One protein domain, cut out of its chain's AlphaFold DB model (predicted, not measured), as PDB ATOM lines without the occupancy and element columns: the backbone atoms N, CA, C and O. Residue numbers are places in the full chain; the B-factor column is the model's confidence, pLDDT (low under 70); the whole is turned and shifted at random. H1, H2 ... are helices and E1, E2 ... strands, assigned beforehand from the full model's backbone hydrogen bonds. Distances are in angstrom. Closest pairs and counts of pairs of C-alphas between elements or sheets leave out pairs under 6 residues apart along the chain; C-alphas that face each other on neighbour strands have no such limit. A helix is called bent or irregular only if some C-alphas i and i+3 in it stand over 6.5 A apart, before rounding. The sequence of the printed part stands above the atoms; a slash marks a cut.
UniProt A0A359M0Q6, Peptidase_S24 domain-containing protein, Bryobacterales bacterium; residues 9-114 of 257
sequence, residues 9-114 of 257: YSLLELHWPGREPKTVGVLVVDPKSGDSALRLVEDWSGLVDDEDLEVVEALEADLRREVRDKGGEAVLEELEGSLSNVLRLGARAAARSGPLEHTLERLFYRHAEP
ATOM      1  N   TYR A   9      14.079 -33.646 -25.817       95.56
ATOM      2  CA  TYR A   9      15.456 -33.696 -25.356       95.56
ATOM      3  C   TYR A   9      16.431 -33.678 -26.529       95.56
ATOM      4  O   TYR A   9      16.074 -34.075 -27.640       95.56
ATOM      5  N   SER A  10      17.664 -33.270 -26.252       95.56
ATOM      6  CA  SER A  10      18.804 -33.433 -27.151       95.56
ATOM      7  C   SER A  10      19.944 -34.124 -26.415       95.56
ATOM      8  O   SER A  10      20.146 -33.927 -25.213       95.56
ATOM      9  N   LEU A  11      20.681 -34.956 -27.147       95.81
ATOM     10  CA  LEU A  11      21.912 -35.569 -26.659       95.81
ATOM     11  C   LEU A  11      23.073 -34.600 -26.865       95.81
ATOM     12  O   LEU A  11      23.149 -33.941 -27.902       95.81
ATOM     13  N   LEU A  12      23.972 -34.545 -25.891       94.88
ATOM     14  CA  LEU A  12      25.250 -33.862 -26.011       94.88
ATOM     15  C   LEU A  12      26.318 -34.905 -26.315       94.88
ATOM     16  O   LEU A  12      26.488 -35.862 -25.558       94.88
ATOM     17  N   GLU A  13      27.005 -34.739 -27.435       94.56
ATOM     18  CA  GLU A  13      27.970 -35.692 -27.970       94.56
ATOM     19  C   GLU A  13      29.364 -35.070 -27.994       94.56
ATOM     20  O   GLU A  13      29.585 -34.013 -28.586       94.56
ATOM     21  N   LEU A  14      30.317 -35.737 -27.352       94.00
ATOM     22  CA  LEU A  14      31.726 -35.398 -27.426       94.00
ATOM     23  C   LEU A  14      32.310 -35.977 -28.717       94.00
ATOM     24  O   LEU A  14      32.306 -37.190 -28.923       94.00
ATOM     25  N   HIS A  15      32.847 -35.106 -29.562       93.06
ATOM     26  CA  HIS A  15      33.579 -35.425 -30.783       93.06
ATOM     27  C   HIS A  15      35.069 -35.152 -30.577       93.06
ATOM     28  O   HIS A  15      35.618 -34.176 -31.092       93.06
ATOM     29  N   TRP A  16      35.736 -36.013 -29.810       91.88
ATOM     30  CA  TRP A  16      37.170 -35.866 -29.578       91.88
ATOM     31  C   TRP A  16      37.992 -36.341 -30.790       91.88
ATOM     32  O   TRP A  16      37.679 -37.397 -31.357       91.88
ATOM     33  N   PRO A  17      39.048 -35.619 -31.214       89.19
ATOM     34  CA  PRO A  17      39.886 -36.032 -32.335       89.19
ATOM     35  C   PRO A  17      40.429 -37.458 -32.179       89.19
ATOM     36  O   PRO A  17      40.984 -37.829 -31.149       89.19
ATOM     37  N   GLY A  18      40.269 -38.274 -33.224       89.12
ATOM     38  CA  GLY A  18      40.754 -39.657 -33.235       89.12
ATOM     39  C   GLY A  18      39.953 -40.643 -32.375       89.12
ATOM     40  O   GLY A  18      40.323 -41.814 -32.328       89.12
ATOM     41  N   ARG A  19      38.859 -40.210 -31.734       91.19
ATOM     42  CA  ARG A  19      37.954 -41.065 -30.948       91.19
ATOM     43  C   ARG A  19      36.570 -41.114 -31.604       91.19
ATOM     44  O   ARG A  19      36.190 -40.212 -32.352       91.19
ATOM     45  N   GLU A  20      35.821 -42.188 -31.361       91.69
ATOM     46  CA  GLU A  20      34.422 -42.250 -31.796       91.69
ATOM     47  C   GLU A  20      33.570 -41.254 -30.993       91.69
ATOM     48  O   GLU A  20      33.842 -41.054 -29.805       91.69
ATOM     49  N   PRO A  21      32.542 -40.637 -31.609       93.06
ATOM     50  CA  PRO A  21      31.622 -39.777 -30.884       93.06
ATOM     51  C   PRO A  21      30.984 -40.519 -29.715       93.06
ATOM     52  O   PRO A  21      30.509 -41.646 -29.867       93.06
ATOM     53  N   LYS A  22      30.944 -39.872 -28.553       93.81
ATOM     54  CA  LYS A  22      30.342 -40.441 -27.349       93.81
ATOM     55  C   LYS A  22      29.306 -39.493 -26.781       93.81
ATOM     56  O   LYS A  22      29.585 -38.314 -26.593       93.81
ATOM     57  N   THR A  23      28.122 -40.006 -26.468       95.31
ATOM     58  CA  THR A  23      27.145 -39.232 -25.705       95.31
ATOM     59  C   THR A  23      27.687 -38.993 -24.299       95.31
ATOM     60  O   THR A  23      28.013 -39.933 -23.579       95.31
ATOM     61  N   VAL A  24      27.786 -37.722 -23.926       95.62
ATOM     62  CA  VAL A  24      28.309 -37.250 -22.639       95.62
ATOM     63  C   VAL A  24      27.264 -36.492 -21.836       95.62
ATOM     64  O   VAL A  24      27.531 -36.086 -20.714       95.62
ATOM     65  N   GLY A  25      26.059 -36.313 -22.371       95.75
ATOM     66  CA  GLY A  25      24.973 -35.741 -21.599       95.75
ATOM     67  C   GLY A  25      23.645 -35.671 -22.321       95.75
ATOM     68  O   GLY A  25      23.508 -36.045 -23.487       95.75
ATOM     69  N   VAL A  26      22.654 -35.190 -21.583       96.75
ATOM     70  CA  VAL A  26      21.274 -35.029 -22.024       96.75
ATOM     71  C   VAL A  26      20.745 -33.706 -21.490       96.75
ATOM     72  O   VAL A  26      20.871 -33.421 -20.300       96.75
ATOM     73  N   LEU A  27      20.110 -32.933 -22.365       95.88
ATOM     74  CA  LEU A  27      19.311 -31.767 -22.004       95.88
ATOM     75  C   LEU A  27      17.850 -32.069 -22.320       95.88
ATOM     76  O   LEU A  27      17.526 -32.372 -23.467       95.88
ATOM     77  N   VAL A  28      16.981 -31.997 -21.314       96.00
ATOM     78  CA  VAL A  28      15.526 -32.134 -21.454       96.00
ATOM     79  C   VAL A  28      14.885 -30.767 -21.263       96.00
ATOM     80  O   VAL A  28      15.271 -30.021 -20.364       96.00
ATOM     81  N   VAL A  29      13.900 -30.449 -22.096       94.69
ATOM     82  CA  VAL A  29      13.154 -29.190 -22.078       94.69
ATOM     83  C   VAL A  29      11.662 -29.501 -22.074       94.69
ATOM     84  O   VAL A  29      11.195 -30.300 -22.893       94.69
ATOM     85  N   ASP A  30      10.912 -28.859 -21.179       93.38
ATOM     86  CA  ASP A  30       9.455 -28.766 -21.247       93.38
ATOM     87  C   ASP A  30       9.053 -27.357 -21.722       93.38
ATOM     88  O   ASP A  30       9.045 -26.410 -20.933       93.38
ATOM     89  N   PRO A  31       8.668 -27.190 -23.000       89.62
ATOM     90  CA  PRO A  31       8.311 -25.877 -23.542       89.62
ATOM     91  C   PRO A  31       7.055 -25.267 -22.916       89.62
ATOM     92  O   PRO A  31       6.810 -24.074 -23.074       89.62
ATOM     93  N   LYS A  32       6.202 -26.070 -22.261       88.19
ATOM     94  CA  LYS A  32       4.969 -25.558 -21.648       88.19
ATOM     95  C   LYS A  32       5.243 -24.838 -20.341       88.19
ATOM     96  O   LYS A  32       4.619 -23.809 -20.095       88.19
ATOM     97  N   SER A  33       6.106 -25.401 -19.500       89.00
ATOM     98  CA  SER A  33       6.496 -24.759 -18.245       89.00
ATOM     99  C   SER A  33       7.688 -23.818 -18.419       89.00
ATOM    100  O   SER A  33       7.841 -22.892 -17.629       89.00
ATOM    101  N   GLY A  34       8.493 -24.016 -19.468       88.06
ATOM    102  CA  GLY A  34       9.787 -23.360 -19.642       88.06
ATOM    103  C   GLY A  34      10.902 -24.025 -18.827       88.06
ATOM    104  O   GLY A  34      12.034 -23.542 -18.839       88.06
ATOM    105  N   ASP A  35      10.603 -25.127 -18.134       91.94
ATOM    106  CA  ASP A  35      11.588 -25.842 -17.332       91.94
ATOM    107  C   ASP A  35      12.557 -26.621 -18.222       91.94
ATOM    108  O   ASP A  35      12.219 -27.138 -19.292       91.94
ATOM    109  N   SER A  36      13.789 -26.749 -17.744       94.88
ATOM    110  CA  SER A  36      14.811 -27.551 -18.403       94.88
ATOM    111  C   SER A  36      15.744 -28.183 -17.382       94.88
ATOM    112  O   SER A  36      15.935 -27.654 -16.288       94.88
ATOM    113  N   ALA A  37      16.309 -29.331 -17.738       94.75
ATOM    114  CA  ALA A  37      17.254 -30.038 -16.895       94.75
ATOM    115  C   ALA A  37      18.377 -30.630 -17.747       94.75
ATOM    116  O   ALA A  37      18.129 -31.244 -18.786       94.75
ATOM    117  N   LEU A  38      19.613 -30.430 -17.294       95.44
ATOM    118  CA  LEU A  38      20.838 -30.881 -17.946       95.44
ATOM    119  C   LEU A  38      21.559 -31.866 -17.031       95.44
ATOM    120  O   LEU A  38      21.800 -31.566 -15.861       95.44
ATOM    121  N   ARG A  39      21.973 -33.003 -17.589       95.69
ATOM    122  CA  ARG A  39      22.925 -33.914 -16.952       95.69
ATOM    123  C   ARG A  39      24.048 -34.225 -17.923       95.69
ATOM    124  O   ARG A  39      23.788 -34.568 -19.074       95.69
ATOM    125  N   LEU A  40      25.272 -34.103 -17.437       95.06
ATOM    126  CA  LEU A  40      26.495 -34.498 -18.122       95.06
ATOM    127  C   LEU A  40      27.143 -35.644 -17.336       95.06
ATOM    128  O   LEU A  40      26.774 -35.878 -16.181       95.06
ATOM    129  N   VAL A  41      28.063 -36.361 -17.975       94.38
ATOM    130  CA  VAL A  41      28.945 -37.329 -17.309       94.38
ATOM    131  C   VAL A  41      29.708 -36.653 -16.180       94.38
ATOM    132  O   VAL A  41      30.066 -35.483 -16.279       94.38
ATOM    133  N   GLU A  42      29.921 -37.388 -15.094       89.38
ATOM    134  CA  GLU A  42      30.640 -36.870 -13.924       89.38
ATOM    135  C   GLU A  42      32.156 -37.050 -14.063       89.38
ATOM    136  O   GLU A  42      32.921 -36.292 -13.472       89.38
ATOM    137  N   ASP A  43      32.586 -38.039 -14.853       90.31
ATOM    138  CA  ASP A  43      33.993 -38.351 -15.091       90.31
ATOM    139  C   ASP A  43      34.349 -38.202 -16.575       90.31
ATOM    140  O   ASP A  43      33.921 -38.981 -17.434       90.31
ATOM    141  N   TRP A  44      35.159 -37.186 -16.870       91.62
ATOM    142  CA  TRP A  44      35.715 -36.932 -18.199       91.62
ATOM    143  C   TRP A  44      37.037 -37.669 -18.442       91.62
ATOM    144  O   TRP A  44      37.539 -37.680 -19.575       91.62
ATOM    145  N   SER A  45      37.592 -38.318 -17.415       88.19
ATOM    146  CA  SER A  45      38.841 -39.069 -17.506       88.19
ATOM    147  C   SER A  45      38.723 -40.169 -18.559       88.19
ATOM    148  O   SER A  45      37.774 -40.953 -18.594       88.19
ATOM    149  N   GLY A  46      39.688 -40.218 -19.477       89.31
ATOM    150  CA  GLY A  46      39.663 -41.161 -20.596       89.31
ATOM    151  C   GLY A  46      38.637 -40.841 -21.695       89.31
ATOM    152  O   GLY A  46      38.591 -41.562 -22.691       89.31
ATOM    153  N   LEU A  47      37.849 -39.762 -21.577       91.06
ATOM    154  CA  LEU A  47      37.021 -39.227 -22.672       91.06
ATOM    155  C   LEU A  47      37.771 -38.178 -23.485       91.06
ATOM    156  O   LEU A  47      37.650 -38.161 -24.711       91.06
ATOM    157  N   VAL A  48      38.618 -37.406 -22.808       92.38
ATOM    158  CA  VAL A  48      39.525 -36.406 -23.386       92.38
ATOM    159  C   VAL A  48      40.981 -36.765 -23.085       92.38
ATOM    160  O   VAL A  48      41.249 -37.837 -22.529       92.38
ATOM    161  N   ASP A  49      41.922 -35.949 -23.548       92.75
ATOM    162  CA  ASP A  49      43.331 -36.055 -23.164       92.75
ATOM    163  C   ASP A  49      43.545 -35.361 -21.805       92.75
ATOM    164  O   ASP A  49      42.884 -34.366 -21.510       92.75
ATOM    165  N   ASP A  50      44.444 -35.882 -20.962       91.56
ATOM    166  CA  ASP A  50      44.605 -35.413 -19.571       91.56
ATOM    167  C   ASP A  50      44.965 -33.917 -19.476       91.56
ATOM    168  O   ASP A  50      44.601 -33.249 -18.511       91.56
ATOM    169  N   GLU A  51      45.667 -33.381 -20.479       92.62
ATOM    170  CA  GLU A  51      46.040 -31.961 -20.550       92.62
ATOM    171  C   GLU A  51      44.860 -31.025 -20.852       92.62
ATOM    172  O   GLU A  51      44.917 -29.843 -20.513       92.62
ATOM    173  N   ASP A  52      43.777 -31.555 -21.425       91.56
ATOM    174  CA  ASP A  52      42.585 -30.800 -21.819       91.56
ATOM    175  C   ASP A  52      41.415 -30.961 -20.835       91.56
ATOM    176  O   ASP A  52      40.343 -30.381 -21.036       91.56
ATOM    177  N   LEU A  53      41.601 -31.729 -19.755       91.75
ATOM    178  CA  LEU A  53      40.556 -32.010 -18.769       91.75
ATOM    179  C   LEU A  53      39.973 -30.722 -18.164       91.75
ATOM    180  O   LEU A  53      38.757 -30.538 -18.167       91.75
ATOM    181  N   GLU A  54      40.834 -29.785 -17.750       91.00
ATOM    182  CA  GLU A  54      40.425 -28.494 -17.170       91.00
ATOM    183  C   GLU A  54      39.568 -27.670 -18.147       91.00
ATOM    184  O   GLU A  54      38.610 -27.002 -17.751       91.00
ATOM    185  N   VAL A  55      39.878 -27.737 -19.446       90.12
ATOM    186  CA  VAL A  55      39.141 -27.009 -20.487       90.12
ATOM    187  C   VAL A  55      37.726 -27.563 -20.627       90.12
ATOM    188  O   VAL A  55      36.766 -26.797 -20.743       90.12
ATOM    189  N   VAL A  56      37.580 -28.887 -20.609       88.69
ATOM    190  CA  VAL A  56      36.274 -29.540 -20.758       88.69
ATOM    191  C   VAL A  56      35.422 -29.388 -19.500       88.69
ATOM    192  O   VAL A  56      34.228 -29.111 -19.613       88.69
ATOM    193  N   GLU A  57      36.025 -29.447 -18.314       89.62
ATOM    194  CA  GLU A  57      35.342 -29.142 -17.051       89.62
ATOM    195  C   GLU A  57      34.848 -27.684 -17.008       89.62
ATOM    196  O   GLU A  57      33.718 -27.407 -16.591       89.62
ATOM    197  N   ALA A  58      35.654 -26.733 -17.496       90.44
ATOM    198  CA  ALA A  58      35.246 -25.335 -17.607       90.44
ATOM    199  C   ALA A  58      34.090 -25.143 -18.606       90.44
ATOM    200  O   ALA A  58      33.161 -24.380 -18.326       90.44
ATOM    201  N   LEU A  59      34.120 -25.854 -19.740       88.88
ATOM    202  CA  LEU A  59      33.034 -25.864 -20.724       88.88
ATOM    203  C   LEU A  59      31.738 -26.423 -20.126       88.88
ATOM    204  O   LEU A  59      30.667 -25.850 -20.323       88.88
ATOM    205  N   GLU A  60      31.818 -27.516 -19.366       90.44
ATOM    206  CA  GLU A  60      30.676 -28.057 -18.629       90.44
ATOM    207  C   GLU A  60      30.098 -27.019 -17.654       90.44
ATOM    208  O   GLU A  60      28.881 -26.804 -17.618       90.44
ATOM    209  N   ALA A  61      30.951 -26.374 -16.857       91.31
ATOM    210  CA  ALA A  61      30.516 -25.393 -15.871       91.31
ATOM    211  C   ALA A  61      29.852 -24.169 -16.527       91.31
ATOM    212  O   ALA A  61      28.881 -23.628 -15.986       91.31
ATOM    213  N   ASP A  62      30.357 -23.742 -17.686       91.69
ATOM    214  CA  ASP A  62      29.751 -22.699 -18.511       91.69
ATOM    215  C   ASP A  62      28.372 -23.118 -19.013       91.69
ATOM    216  O   ASP A  62      27.381 -22.464 -18.698       91.69
ATOM    217  N   LEU A  63      28.273 -24.280 -19.656       91.00
ATOM    218  CA  LEU A  63      27.011 -24.779 -20.187       91.00
ATOM    219  C   LEU A  63      25.937 -24.939 -19.096       91.00
ATOM    220  O   LEU A  63      24.783 -24.547 -19.280       91.00
ATOM    221  N   ARG A  64      26.302 -25.477 -17.925       92.56
ATOM    222  CA  ARG A  64      25.384 -25.587 -16.775       92.56
ATOM    223  C   ARG A  64      24.890 -24.222 -16.302       92.56
ATOM    224  O   ARG A  64      23.735 -24.103 -15.887       92.56
ATOM    225  N   ARG A  65      25.756 -23.207 -16.327       94.50
ATOM    226  CA  ARG A  65      25.386 -21.827 -15.996       94.50
ATOM    227  C   ARG A  65      24.447 -21.255 -17.053       94.50
ATOM    228  O   ARG A  65      23.408 -20.723 -16.689       94.50
ATOM    229  N   GLU A  66      24.746 -21.428 -18.335       93.69
ATOM    230  CA  GLU A  66      23.896 -20.921 -19.414       93.69
ATOM    231  C   GLU A  66      22.490 -21.523 -19.392       93.69
ATOM    232  O   GLU A  66      21.515 -20.782 -19.506       93.69
ATOM    233  N   VAL A  67      22.358 -22.838 -19.176       93.38
ATOM    234  CA  VAL A  67      21.037 -23.489 -19.071       93.38
ATOM    235  C   VAL A  67      20.247 -22.932 -17.890       93.38
ATOM    236  O   VAL A  67      19.042 -22.718 -18.007       93.38
ATOM    237  N   ARG A  68      20.913 -22.652 -16.766       92.62
ATOM    238  CA  ARG A  68      20.280 -22.047 -15.588       92.62
ATOM    239  C   ARG A  68      19.832 -20.607 -15.841       92.62
ATOM    240  O   ARG A  68      18.755 -20.230 -15.393       92.62
ATOM    241  N   ASP A  69      20.657 -19.818 -16.522       93.88
ATOM    242  CA  ASP A  69      20.455 -18.373 -16.659       93.88
ATOM    243  C   ASP A  69      19.532 -18.018 -17.836       93.88
ATOM    244  O   ASP A  69      18.720 -17.097 -17.731       93.88
ATOM    245  N   LYS A  70      19.652 -18.737 -18.960       93.00
ATOM    246  CA  LYS A  70      18.915 -18.481 -20.211       93.00
ATOM    247  C   LYS A  70      17.747 -19.452 -20.434       93.00
ATOM    248  O   LYS A  70      16.842 -19.138 -21.204       93.00
ATOM    249  N   GLY A  71      17.763 -20.617 -19.781       93.31
ATOM    250  CA  GLY A  71      16.837 -21.721 -20.033       93.31
ATOM    251  C   GLY A  71      17.298 -22.641 -21.170       93.31
ATOM    252  O   GLY A  71      17.984 -22.226 -22.105       93.31
ATOM    253  N   GLY A  72      16.911 -23.916 -21.101       90.62
ATOM    254  CA  GLY A  72      17.384 -24.946 -22.028       90.62
ATOM    255  C   GLY A  72      16.989 -24.724 -23.488       90.62
ATOM    256  O   GLY A  72      17.774 -25.051 -24.369       90.62
ATOM    257  N   GLU A  73      15.819 -24.145 -23.773       90.94
ATOM    258  CA  GLU A  73      15.404 -23.884 -25.160       90.94
ATOM    259  C   GLU A  73      16.303 -22.843 -25.841       90.94
ATOM    260  O   GLU A  73      16.797 -23.094 -26.939       90.94
ATOM    261  N   ALA A  74      16.590 -21.732 -25.157       91.38
ATOM    262  CA  ALA A  74      17.477 -20.688 -25.667       91.38
ATOM    263  C   ALA A  74      18.908 -21.208 -25.870       91.38
ATOM    264  O   ALA A  74      19.530 -20.932 -26.894       91.38
ATOM    265  N   VAL A  75      19.412 -22.011 -24.924       90.81
ATOM    266  CA  VAL A  75      20.731 -22.650 -25.051       90.81
ATOM    267  C   VAL A  75      20.773 -23.614 -26.233       90.81
ATOM    268  O   VAL A  75      21.753 -23.627 -26.970       90.81
ATOM    269  N   LEU A  76      19.720 -24.404 -26.460       88.56
ATOM    270  CA  LEU A  76      19.670 -25.297 -27.618       88.56
ATOM    271  C   LEU A  76      19.675 -24.526 -28.937       88.56
ATOM    272  O   LEU A  76      20.395 -24.923 -29.843       88.56
ATOM    273  N   GLU A  77      18.928 -23.428 -29.050       88.81
ATOM    274  CA  GLU A  77      18.959 -22.581 -30.250       88.81
ATOM    275  C   GLU A  77      20.355 -21.984 -30.503       88.81
ATOM    276  O   GLU A  77      20.829 -21.963 -31.641       88.81
ATOM    277  N   GLU A  78      21.045 -21.546 -29.447       88.06
ATOM    278  CA  GLU A  78      22.405 -21.003 -29.531       88.06
ATOM    279  C   GLU A  78      23.433 -22.072 -29.930       88.06
ATOM    280  O   GLU A  78      24.271 -21.846 -30.808       88.06
ATOM    281  N   LEU A  79      23.345 -23.264 -29.343       85.62
ATOM    282  CA  LEU A  79      24.201 -24.407 -29.661       85.62
ATOM    283  C   LEU A  79      23.905 -25.013 -31.044       85.62
ATOM    284  O   LEU A  79      24.806 -25.520 -31.699       85.62
ATOM    285  N   GLU A  80      22.666 -24.953 -31.529       84.38
ATOM    286  CA  GLU A  80      22.318 -25.342 -32.904       84.38
ATOM    287  C   GLU A  80      22.877 -24.340 -33.928       84.38
ATOM    288  O   GLU A  80      23.251 -24.724 -35.040       84.38
ATOM    289  N   GLY A  81      22.958 -23.059 -33.553       79.06
ATOM    290  CA  GLY A  81      23.567 -21.998 -34.355       79.06
ATOM    291  C   GLY A  81      25.096 -21.936 -34.269       79.06
ATOM    292  O   GLY A  81      25.732 -21.356 -35.154       79.06
ATOM    293  N   SER A  82      25.695 -22.535 -33.237       74.38
ATOM    294  CA  SER A  82      27.139 -22.538 -32.999       74.38
ATOM    295  C   SER A  82      27.741 -23.928 -33.220       74.38
ATOM    296  O   SER A  82      27.458 -24.907 -32.543       74.38
ATOM    297  N   LEU A  83      28.627 -24.039 -34.208       57.94
ATOM    298  CA  LEU A  83      29.307 -25.300 -34.495       57.94
ATOM    299  C   LEU A  83      30.509 -25.477 -33.561       57.94
ATOM    300  O   LEU A  83      31.624 -25.078 -33.898       57.94
ATOM    301  N   SER A  84      30.301 -26.101 -32.401       70.81
ATOM    302  CA  SER A  84      31.422 -26.570 -31.585       70.81
ATOM    303  C   SER A  84      32.041 -27.831 -32.200       70.81
ATOM    304  O   SER A  84      31.364 -28.782 -32.604       70.81
ATOM    305  N   ASN A  85      33.370 -27.831 -32.324       75.94
ATOM    306  CA  ASN A  85      34.105 -28.980 -32.857       75.94
ATOM    307  C   ASN A  85      34.187 -30.134 -31.854       75.94
ATOM    308  O   ASN A  85      34.339 -31.272 -32.284       75.94
ATOM    309  N   VAL A  86      34.070 -29.829 -30.559       84.12
ATOM    310  CA  VAL A  86      34.307 -30.766 -29.457       84.12
ATOM    311  C   VAL A  86      32.995 -31.274 -28.869       84.12
ATOM    312  O   VAL A  86      32.857 -32.475 -28.690       84.12
ATOM    313  N   LEU A  87      32.016 -30.403 -28.618       87.44
ATOM    314  CA  LEU A  87      30.728 -30.782 -28.030       87.44
ATOM    315  C   LEU A  87      29.601 -30.447 -29.001       87.44
ATOM    316  O   LEU A  87      29.371 -29.280 -29.296       87.44
ATOM    317  N   ARG A  88      28.901 -31.454 -29.514       89.38
ATOM    318  CA  ARG A  88      27.836 -31.278 -30.506       89.38
ATOM    319  C   ARG A  88      26.488 -31.676 -29.947       89.38
ATOM    320  O   ARG A  88      26.391 -32.529 -29.069       89.38
ATOM    321  N   LEU A  89      25.444 -31.065 -30.494       90.88
ATOM    322  CA  LEU A  89      24.072 -31.457 -30.219       90.88
ATOM    323  C   LEU A  89      23.583 -32.478 -31.238       90.88
ATOM    324  O   LEU A  89      23.664 -32.267 -32.450       90.88
ATOM    325  N   GLY A  90      23.001 -33.557 -30.724       90.50
ATOM    326  CA  GLY A  90      22.144 -34.438 -31.498       90.50
ATOM    327  C   GLY A  90      20.810 -33.766 -31.843       90.50
ATOM    328  O   GLY A  90      20.412 -32.760 -31.254       90.50
ATOM    329  N   ALA A  91      20.083 -34.353 -32.795       90.94
ATOM    330  CA  ALA A  91      18.761 -33.868 -33.178       90.94
ATOM    331  C   ALA A  91      17.761 -33.940 -32.009       90.94
ATOM    332  O   ALA A  91      17.740 -34.920 -31.261       90.94
ATOM    333  N   ARG A  92      16.872 -32.940 -31.914       93.19
ATOM    334  CA  ARG A  92      15.795 -32.918 -30.914       93.19
ATOM    335  C   ARG A  92      14.885 -34.143 -31.070       93.19
ATOM    336  O   ARG A  92      14.329 -34.393 -32.145       93.19
ATOM    337  N   ALA A  93      14.680 -34.874 -29.981       93.75
ATOM    338  CA  ALA A  93      13.839 -36.062 -29.910       93.75
ATOM    339  C   ALA A  93      12.722 -35.891 -28.871       93.75
ATOM    340  O   ALA A  93      12.858 -35.157 -27.898       93.75
ATOM    341  N   ALA A  94      11.588 -36.563 -29.076       92.94
ATOM    342  CA  ALA A  94      10.447 -36.444 -28.170       92.94
ATOM    343  C   ALA A  94      10.752 -37.096 -26.814       92.94
ATOM    344  O   ALA A  94      11.168 -38.256 -26.763       92.94
ATOM    345  N   ALA A  95      10.487 -36.376 -25.726       89.88
ATOM    346  CA  ALA A  95      10.527 -36.912 -24.374       89.88
ATOM    347  C   ALA A  95       9.116 -37.329 -23.934       89.88
ATOM    348  O   ALA A  95       8.107 -36.808 -24.413       89.88
ATOM    349  N   ARG A  96       9.037 -38.299 -23.019       85.06
ATOM    350  CA  ARG A  96       7.764 -38.617 -22.363       85.06
ATOM    351  C   ARG A  96       7.417 -37.474 -21.411       85.06
ATOM    352  O   ARG A  96       8.305 -36.976 -20.728       85.06
ATOM    353  N   SER A  97       6.146 -37.087 -21.372       80.75
ATOM    354  CA  SER A  97       5.639 -36.199 -20.324       80.75
ATOM    355  C   SER A  97       5.770 -36.873 -18.959       80.75
ATOM    356  O   SER A  97       5.659 -38.095 -18.889       80.75
ATOM    357  N   GLY A  98       6.041 -36.072 -17.930       82.38
ATOM    358  CA  GLY A  98       6.258 -36.519 -16.556       82.38
ATOM    359  C   GLY A  98       7.246 -35.625 -15.811       82.38
ATOM    360  O   GLY A  98       7.693 -34.622 -16.378       82.38
ATOM    361  N   PRO A  99       7.633 -35.978 -14.572       86.31
ATOM    362  CA  PRO A  99       8.673 -35.281 -13.832       86.31
ATOM    363  C   PRO A  99       9.967 -35.203 -14.645       86.31
ATOM    364  O   PRO A  99      10.491 -36.212 -15.138       86.31
ATOM    365  N   LEU A 100      10.476 -33.981 -14.794       87.75
ATOM    366  CA  LEU A 100      11.602 -33.673 -15.669       87.75
ATOM    367  C   LEU A 100      12.882 -34.401 -15.237       87.75
ATOM    368  O   LEU A 100      13.566 -34.980 -16.077       87.75
ATOM    369  N   GLU A 101      13.155 -34.442 -13.930       87.62
ATOM    370  CA  GLU A 101      14.323 -35.116 -13.348       87.62
ATOM    371  C   GLU A 101      14.317 -36.623 -13.632       87.62
ATOM    372  O   GLU A 101      15.286 -37.152 -14.170       87.62
ATOM    373  N   HIS A 102      13.193 -37.309 -13.400       85.75
ATOM    374  CA  HIS A 102      13.054 -38.736 -13.719       85.75
ATOM    375  C   HIS A 102      13.242 -39.020 -15.214       85.75
ATOM    376  O   HIS A 102      13.832 -40.030 -15.612       85.75
ATOM    377  N   THR A 103      12.733 -38.132 -16.071       89.38
ATOM    378  CA  THR A 103      12.933 -38.250 -17.516       89.38
ATOM    379  C   THR A 103      14.393 -38.035 -17.900       89.38
ATOM    380  O   THR A 103      14.903 -38.806 -18.718       89.38
ATOM    381  N   LEU A 104      15.067 -37.055 -17.297       92.81
ATOM    382  CA  LEU A 104      16.487 -36.787 -17.496       92.81
ATOM    383  C   LEU A 104      17.346 -37.982 -17.090       92.81
ATOM    384  O   LEU A 104      18.147 -38.433 -17.902       92.81
ATOM    385  N   GLU A 105      17.164 -38.523 -15.883       90.88
ATOM    386  CA  GLU A 105      17.951 -39.665 -15.408       90.88
ATOM    387  C   GLU A 105      17.794 -40.875 -16.327       90.88
ATOM    388  O   GLU A 105      18.783 -41.434 -16.800       90.88
ATOM    389  N   ARG A 106      16.550 -41.233 -16.669       88.25
ATOM    390  CA  ARG A 106      16.273 -42.351 -17.579       88.25
ATOM    391  C   ARG A 106      16.952 -42.174 -18.936       88.25
ATOM    392  O   ARG A 106      17.443 -43.146 -19.502       88.25
ATOM    393  N   LEU A 107      16.931 -40.964 -19.497       91.81
ATOM    394  CA  LEU A 107      17.577 -40.688 -20.780       91.81
ATOM    395  C   LEU A 107      19.105 -40.704 -20.651       91.81
ATOM    396  O   LEU A 107      19.777 -41.277 -21.506       91.81
ATOM    397  N   PHE A 108      19.647 -40.139 -19.574       93.94
ATOM    398  CA  PHE A 108      21.082 -40.112 -19.309       93.94
ATOM    399  C   PHE A 108      21.663 -41.525 -19.199       93.94
ATOM    400  O   PHE A 108      22.559 -41.881 -19.964       93.94
ATOM    401  N   TYR A 109      21.088 -42.379 -18.350       91.56
ATOM    402  CA  TYR A 109      21.553 -43.759 -18.179       91.56
ATOM    403  C   TYR A 109      21.224 -44.676 -19.356       91.56
ATOM    404  O   TYR A 109      21.750 -45.781 -19.457       91.56
ATOM    405  N   ARG A 110      20.370 -44.243 -20.285       88.94
ATOM    406  CA  ARG A 110      20.187 -44.953 -21.551       88.94
ATOM    407  C   ARG A 110      21.296 -44.630 -22.547       88.94
ATOM    408  O   ARG A 110      21.732 -45.525 -23.268       88.94
ATOM    409  N   HIS A 111      21.676 -43.357 -22.646       91.25
ATOM    410  CA  HIS A 111      22.471 -42.854 -23.765       91.25
ATOM    411  C   HIS A 111      23.931 -42.562 -23.407       91.25
ATOM    412  O   HIS A 111      24.807 -42.904 -24.194       91.25
ATOM    413  N   ALA A 112      24.199 -41.960 -22.247       91.94
ATOM    414  CA  ALA A 112      25.546 -41.579 -21.821       91.94
ATOM    415  C   ALA A 112      26.216 -42.673 -20.973       91.94
ATOM    416  O   ALA A 112      27.360 -43.048 -21.232       91.94
ATOM    417  N   GLU A 113      25.478 -43.238 -20.012       91.44
ATOM    418  CA  GLU A 113      25.987 -44.254 -19.080       91.44
ATOM    419  C   GLU A 113      25.057 -45.477 -18.990       91.44
ATOM    420  O   GLU A 113      24.337 -45.630 -18.002       91.44
ATOM    421  N   PRO A 114      25.064 -46.360 -20.011       90.88
ATOM    422  CA  PRO A 114      24.211 -47.547 -20.111       90.88
ATOM    423  C   PRO A 114      24.019 -48.309 -18.790       90.88
ATOM    424  O   PRO A 114      24.868 -49.096 -18.371       90.88
TER     425      PRO A 114
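AT A GLANCE: This is residues 9 to 114 of the 257 residues of the protein "Peptidase_S24 domain-containing protein" of Bryobacterales bacterium (UniProt A0A359M0Q6). A twisted sheet of four strands forms the middle layer, with helices over both faces: the long helix H1 and the shorter H2 over one, H3 alone over the other. H1 runs along the strands, and its first residues reach out past the end of the sheet. The printed part has 106 residues, with three named helices and four named strands in the order E1, E2, E3, H1, H2, E4, H3; the class is mixed. The sheet's order is E3, E2, E1, E4, all antiparallel. The whole is compact, with a radius of gyration of the C-alphas of 13.4 A and spans of 41 by 28 by 20 A.

HOW THE PARTS SIT: Look first at the inner strands E1, residues 9 to 14, and E2, residues 22 to 30, a hairpin with N 12 and O 25 at 2.9 A. E2 makes a second hairpin with the edge strand E3, residues 35 to 40, where N 28 and O 37 are 2.9 A apart. E1, E2 and E3 are a meander, each strand the antiparallel neighbour of the one before. Beside E1 find the other edge strand E4, residues 87 to 89, with N 13 and O 88 at 2.8 A. H3, residues 100 to 111, is on one face, over E3 and E2, at a height of 8.4 A over the sheet; its closest C-alphas to E2 are those of Phe 108 and Val 26, 5.8 A apart. On the opposite face is H1, residues 50 to 70, at a height of 9.6 A, over E3 and only just over E2, with 3 of its C-alphas falling there; it runs along E3, at 6 degrees on the local plane. H2, residues 72 to 81, is on the same face as H1, and the two are close but not clearly touching: their closest C-alphas, of Val 67 and Val 75, are 6.0 A apart. H1 and H3 are apart. Every O i to N i+4 pair is within hydrogen-bond range in H2 and H3; in H1, 15 of 17 are.

IN THESE COORDINATES: Find C-alpha 9 at (15.456, -33.696, -25.356), where E1 begins its 16.5 A. E2 spans 24.7 A and E3 17.3 A. H1 runs 30.8 A from C-alpha 50 at (44.605, -35.413, -19.571); it is irregular, with C-alphas 51 and 54 7.4 A apart. H2 spans 14.1 A and E4 7.0 A. H3 spans 16.4 A and ends at C-alpha 111, (22.471, -42.854, -23.765).

THE WHOLE: The two C-alphas farthest apart, of Lys 32 and Glu 51, are 41.6 A apart. The printed part has no cut and no long link. Its mean pLDDT is 90.3, and residue 83 is under 70.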